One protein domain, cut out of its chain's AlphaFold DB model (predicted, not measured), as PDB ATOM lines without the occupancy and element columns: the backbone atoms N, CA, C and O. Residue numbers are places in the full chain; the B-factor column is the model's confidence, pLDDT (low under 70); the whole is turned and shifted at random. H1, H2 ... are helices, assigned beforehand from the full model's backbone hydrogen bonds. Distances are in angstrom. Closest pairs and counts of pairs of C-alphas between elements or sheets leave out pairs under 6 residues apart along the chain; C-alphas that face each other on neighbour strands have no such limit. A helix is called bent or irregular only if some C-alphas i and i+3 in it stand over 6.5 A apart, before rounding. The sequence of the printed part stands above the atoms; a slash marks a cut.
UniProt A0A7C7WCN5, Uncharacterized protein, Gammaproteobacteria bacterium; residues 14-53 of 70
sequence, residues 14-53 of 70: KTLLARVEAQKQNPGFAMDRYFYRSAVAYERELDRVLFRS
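AT A GLANCE: This is residues 14 to 53 of the 70 residues of an uncharacterized protein of Gammaproteobacteria bacterium (UniProt A0A7C7WCN5). Two longer helices, H1 and H3, make an open corner, meeting near their first residues at nearly a right angle, and the short helix H2 sits beside that corner, so that the three centres form a triangle. The contacts among the three helices are few, and the two ends of the shape stick out: residues 24 to 30 at one end and residues 45 to 53 at the other. The printed part has 40 residues with three named helices in the order H1, H2, H3 and no named strand; the class is all helix. It is only just compact, close to loose, with a radius of gyration of the C-alphas of 10.7 A, and the C-alphas span 27 by 21 by 15 A.

HOW THE PARTS SIT: H1, residues 14 to 24, is the longest helix by residues. H3, residues 39 to 48, is close to H1 but not clearly touching it; their closest C-alphas, those of Leu 16 and Ala 41, are 6.5 A apart. Their lines are about perpendicular at 71 degrees, only just beyond a steep tilt, and their centres are 13.8 A apart. H2, residues 33 to 36, is close to H1 but not clearly touching it, and the closest C-alphas, those of Arg 19 and Tyr 34, are 7.9 A apart. H2 is also close to H3 but not clearly touching it, with the closest C-alphas, those of Phe 35 and Ala 41, 6.1 A apart. In H1 and H3 every O i to N i+4 pair is within hydrogen-bond range. H2 is too short for such a pair, but its one O i to N i+3 pair is within range.

IN THESE COORDINATES: H1 has 11 residues, Lys 14 to Lys 24, and is 15.9 A long from first to last C-alpha; C-alpha 14 is at (121.536, 142.662, 172.514). H2 has 4 residues, Arg 33 to Tyr 36, and measures 5.7 A; C-alpha 33 is at (126.084, 135.101, 158.440). H3 has 10 residues, Ala 39 to Arg 48, and measures 14.2 A; C-alpha 48 is at (116.286, 152.690, 159.738). No helix is bent.

THE WHOLE: The two C-alphas farthest apart are those of Asn 26 and Phe 51, 27.4 A, while the first and last printed C-alphas, those of Lys 14 and Ser 53, are 25.3 A apart. The link from H1 to H2 is short, with 8 residues, and the link from H2 to H3 is tight, with 2 residues. Residues 24 to 30 stand free, and so do residues 45 to 53, of which 45 to 48 belong to H3. The printed part has no cut. The mean pLDDT of the printed part is 96.0, and no printed residue is under 70.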
ATOM      1  N   LYS A  14     120.224 142.719 171.862       95.81
ATOM      2  CA  LYS A  14     121.536 142.662 172.514       95.81
ATOM      3  C   LYS A  14     122.537 141.921 171.626       95.81
ATOM      4  O   LYS A  14     123.642 142.421 171.419       95.81
ATOM      5  N   THR A  15     122.134 140.779 171.068       95.00
ATOM      6  CA  THR A  15     122.950 140.015 170.117       95.00
ATOM      7  C   THR A  15     123.254 140.835 168.868       95.00
ATOM      8  O   THR A  15     124.421 140.922 168.488       95.00
ATOM      9  N   LEU A  16     122.254 141.501 168.277       95.31
ATOM     10  CA  LEU A  16     122.448 142.369 167.111       95.31
ATOM     11  C   LEU A  16     123.508 143.444 167.377       95.31
ATOM     12  O   LEU A  16     124.443 143.590 166.596       95.31
ATOM     13  N   LEU A  17     123.395 144.181 168.486       96.00
ATOM     14  CA  LEU A  17     124.331 145.261 168.812       96.00
ATOM     15  C   LEU A  17     125.763 144.747 169.000       96.00
ATOM     16  O   LEU A  17     126.703 145.354 168.489       96.00
ATOM     17  N   ALA A  18     125.931 143.609 169.675       95.81
ATOM     18  CA  ALA A  18     127.242 142.988 169.840       95.81
ATOM     19  C   ALA A  18     127.839 142.538 168.494       95.81
ATOM     20  O   ALA A  18     129.020 142.767 168.233       95.81
ATOM     21  N   ARG A  19     127.022 141.941 167.614       95.06
ATOM     22  CA  ARG A  19     127.439 141.523 166.265       95.06
ATOM     23  C   ARG A  19     127.832 142.719 165.400       95.06
ATOM     24  O   ARG A  19     128.825 142.634 164.685       95.06
ATOM     25  N   VAL A  20     127.091 143.830 165.476       95.69
ATOM     26  CA  VAL A  20     127.424 145.081 164.770       95.69
ATOM     27  C   VAL A  20     128.791 145.593 165.204       95.69
ATOM     28  O   VAL A  20     129.603 145.941 164.350       95.69
ATOM     29  N   GLU A  21     129.064 145.617 166.508       96.62
ATOM     30  CA  GLU A  21     130.355 146.094 167.005       96.62
ATOM     31  C   GLU A  21     131.504 145.183 166.569       96.62
ATOM     32  O   GLU A  21     132.515 145.670 166.070       96.62
ATOM     33  N   ALA A  22     131.320 143.862 166.644       95.38
ATOM     34  CA  ALA A  22     132.309 142.907 166.151       95.38
ATOM     35  C   ALA A  22     132.579 143.068 164.640       95.38
ATOM     36  O   ALA A  22     133.735 143.056 164.221       95.38
ATOM     37  N   GLN A  23     131.540 143.271 163.820       95.06
ATOM     38  CA  GLN A  23     131.685 143.417 162.366       95.06
ATOM     39  C   GLN A  23     132.475 144.671 161.971       95.06
ATOM     40  O   GLN A  23     133.242 144.630 161.009       95.06
ATOM     41  N   LYS A  24     132.325 145.779 162.708       96.06
ATOM     42  CA  LYS A  24     133.079 147.018 162.447       96.06
ATOM     43  C   LYS A  24     134.591 146.835 162.571       96.06
ATOM     44  O   LYS A  24     135.334 147.545 161.902       96.06
ATOM     45  N   GLN A  25     135.032 145.879 163.387       96.38
ATOM     46  CA  GLN A  25     136.449 145.557 163.566       96.38
ATOM     47  C   GLN A  25     137.021 144.700 162.422       96.38
ATOM     48  O   GLN A  25     138.219 144.435 162.409       96.38
ATOM     49  N   ASN A  26     136.195 144.276 161.455       94.06
ATOM     50  CA  ASN A  26     136.608 143.433 160.331       94.06
ATOM     51  C   ASN A  26     136.266 144.054 158.955       94.06
ATOM     52  O   ASN A  26     135.484 143.480 158.187       94.06
ATOM     53  N   PRO A  27     136.798 145.248 158.630       93.19
ATOM     54  CA  PRO A  27     136.559 145.886 157.340       93.19
ATOM     55  C   PRO A  27     137.219 145.102 156.196       93.19
ATOM     56  O   PRO A  27     138.254 144.466 156.369       93.19
ATOM     57  N   GLY A  28     136.633 145.173 154.999       94.62
ATOM     58  CA  GLY A  28     137.158 144.496 153.803       94.62
ATOM     59  C   GLY A  28     136.763 143.022 153.670       94.62
ATOM     60  O   GLY A  28     137.049 142.409 152.645       94.62
ATOM     61  N   PHE A  29     136.056 142.471 154.656       94.12
ATOM     62  CA  PHE A  29     135.453 141.143 154.594       94.12
ATOM     63  C   PHE A  29     133.930 141.236 154.478       94.12
ATOM     64  O   PHE A  29     133.320 142.257 154.801       94.12
ATOM     65  N   ALA A  30     133.311 140.149 154.013       93.88
ATOM     66  CA  ALA A  30     131.858 140.026 153.997       93.88
ATOM     67  C   ALA A  30     131.270 140.126 155.416       93.88
ATOM     68  O   ALA A  30     131.952 139.866 156.412       93.88
ATOM     69  N   MET A  31     129.987 140.486 155.499       94.31
ATOM     70  CA  MET A  31     129.284 140.521 156.779       94.31
ATOM     71  C   MET A  31     129.097 139.109 157.344       94.31
ATOM     72  O   MET A  31     128.964 138.135 156.601       94.31
ATOM     73  N   ASP A  32     129.066 138.998 158.670       93.50
ATOM     74  CA  ASP A  32     128.757 137.746 159.358       93.50
ATOM     75  C   ASP A  32     127.395 137.170 158.920       93.50
ATOM     76  O   ASP A  32     126.428 137.900 158.685       93.50
ATOM     77  N   ARG A  33     127.295 135.831 158.870       93.69
ATOM     78  CA  ARG A  33     126.084 135.101 158.440       93.69
ATOM     79  C   ARG A  33     124.824 135.535 159.198       93.69
ATOM     80  O   ARG A  33     123.731 135.440 158.640       93.69
ATOM     81  N   TYR A  34     124.969 135.983 160.447       94.38
ATOM     82  CA  TYR A  34     123.882 136.495 161.277       94.38
ATOM     83  C   TYR A  34     123.077 137.604 160.581       94.38
ATOM     84  O   TYR A  34     121.850 137.535 160.567       94.38
ATOM     85  N   PHE A  35     123.736 138.577 159.941       95.88
ATOM     86  CA  PHE A  35     123.060 139.743 159.351       95.88
ATOM     87  C   PHE A  35     122.131 139.388 158.191       95.88
ATOM     88  O   PHE A  35     121.146 140.076 157.965       95.88
ATOM     89  N   TYR A  36     122.400 138.283 157.495       95.50
ATOM     90  CA  TYR A  36     121.568 137.817 156.385       95.50
ATOM     91  C   TYR A  36     120.368 136.965 156.823       95.50
ATOM     92  O   TYR A  36     119.573 136.560 155.980       95.50
ATOM     93  N   ARG A  37     120.274 136.596 158.107       94.19
ATOM     94  CA  ARG A  37     119.273 135.633 158.610       94.19
ATOM     95  C   ARG A  37     118.507 136.098 159.844       94.19
ATOM     96  O   ARG A  37     117.498 135.486 160.173       94.19
ATOM     97  N   SER A  38     119.000 137.118 160.537       95.88
ATOM     98  CA  SER A  38     118.372 137.666 161.737       95.88
ATOM     99  C   SER A  38     117.102 138.437 161.381       95.88
ATOM    100  O   SER A  38     117.137 139.383 160.592       95.88
ATOM    101  N   ALA A  39     115.988 138.061 162.010       96.19
ATOM    102  CA  ALA A  39     114.730 138.788 161.897       96.19
ATOM    103  C   ALA A  39     114.843 140.163 162.571       96.19
ATOM    104  O   ALA A  39     114.360 141.160 162.042       96.19
ATOM    105  N   VAL A  40     115.565 140.241 163.694       97.50
ATOM    106  CA  VAL A  40     115.777 141.504 164.418       97.50
ATOM    107  C   VAL A  40     116.629 142.483 163.608       97.50
ATOM    108  O   VAL A  40     116.352 143.682 163.605       97.50
ATOM    109  N   ALA A  41     117.658 141.999 162.905       96.81
ATOM    110  CA  ALA A  41     118.448 142.822 161.993       96.81
ATOM    111  C   ALA A  41     117.582 143.349 160.842       96.81
ATOM    112  O   ALA A  41     117.617 144.545 160.558       96.81
ATOM    113  N   TYR A  42     116.767 142.475 160.246       97.44
ATOM    114  CA  TYR A  42     115.869 142.826 159.149       97.44
ATOM    115  C   TYR A  42     114.838 143.892 159.549       97.44
ATOM    116  O   TYR A  42     114.738 144.925 158.892       97.44
ATOM    117  N   GLU A  43     114.128 143.721 160.668       98.00
ATOM    118  CA  GLU A  43     113.157 144.721 161.146       98.00
ATOM    119  C   GLU A  43     113.807 146.087 161.399       98.00
ATOM    120  O   GLU A  43     113.236 147.140 161.099       98.00
ATOM    121  N   ARG A  44     115.034 146.088 161.929       97.38
ATOM    122  CA  ARG A  44     115.804 147.317 162.136       97.38
ATOM    123  C   ARG A  44     116.238 147.956 160.822       97.38
ATOM    124  O   ARG A  44     116.240 149.182 160.742       97.38
ATOM    125  N   GLU A  45     116.614 147.163 159.822       97.69
ATOM    126  CA  GLU A  45     116.956 147.649 158.484       97.69
ATOM    127  C   GLU A  45     115.745 148.291 157.796       97.69
ATOM    128  O   GLU A  45     115.881 149.379 157.232       97.69
ATOM    129  N   LEU A  46     114.555 147.691 157.917       98.12
ATOM    130  CA  LEU A  46     113.314 148.282 157.412       98.12
ATOM    131  C   LEU A  46     113.084 149.686 157.988       98.12
ATOM    132  O   LEU A  46     112.987 150.651 157.230       98.12
ATOM    133  N   ASP A  47     113.060 149.816 159.321       98.12
ATOM    134  CA  ASP A  47     112.802 151.098 159.995       98.12
ATOM    135  C   ASP A  47     113.896 152.137 159.730       98.12
ATOM    136  O   ASP A  47     113.607 153.321 159.559       98.12
ATOM    137  N   ARG A  48     115.169 151.732 159.725       97.19
ATOM    138  CA  ARG A  48     116.286 152.690 159.738       97.19
ATOM    139  C   ARG A  48     116.867 152.997 158.374       97.19
ATOM    140  O   ARG A  48     117.445 154.069 158.220       97.19
ATOM    141  N   VAL A  49     116.737 152.082 157.420       97.25
ATOM    142  CA  VAL A  49     117.310 152.227 156.083       97.25
ATOM    143  C   VAL A  49     116.192 152.323 155.064       97.25
ATOM    144  O   VAL A  49     116.020 153.393 154.483       97.25
ATOM    145  N   LEU A  50     115.405 151.262 154.864       97.81
ATOM    146  CA  LEU A  50     114.486 151.217 153.723       97.81
ATOM    147  C   LEU A  50     113.408 152.299 153.802       97.81
ATOM    148  O   LEU A  50     113.268 153.083 152.869       97.81
ATOM    149  N   PHE A  51     112.719 152.440 154.936       97.94
ATOM    150  CA  PHE A  51     111.653 153.441 155.094       97.94
ATOM    151  C   PHE A  51     112.155 154.888 155.193       97.94
ATOM    152  O   PHE A  51     111.356 155.816 155.311       97.94
ATOM    153  N   ARG A  52     113.476 155.098 155.160       98.31
ATOM    154  CA  ARG A  52     114.119 156.419 155.247       98.31
ATOM    155  C   ARG A  52     115.008 156.724 154.044       98.31
ATOM    156  O   ARG A  52     115.691 157.744 154.044       98.31
ATOM    157  N   SER A  53     114.998 155.856 153.034       98.38
ATOM    158  CA  SER A  53     115.811 155.986 151.825       98.38
ATOM    159  C   SER A  53     114.937 156.164 150.590       98.38
ATOM    160  O   SER A  53     113.778 155.756 150.557       98.38
TER     161      SER A  53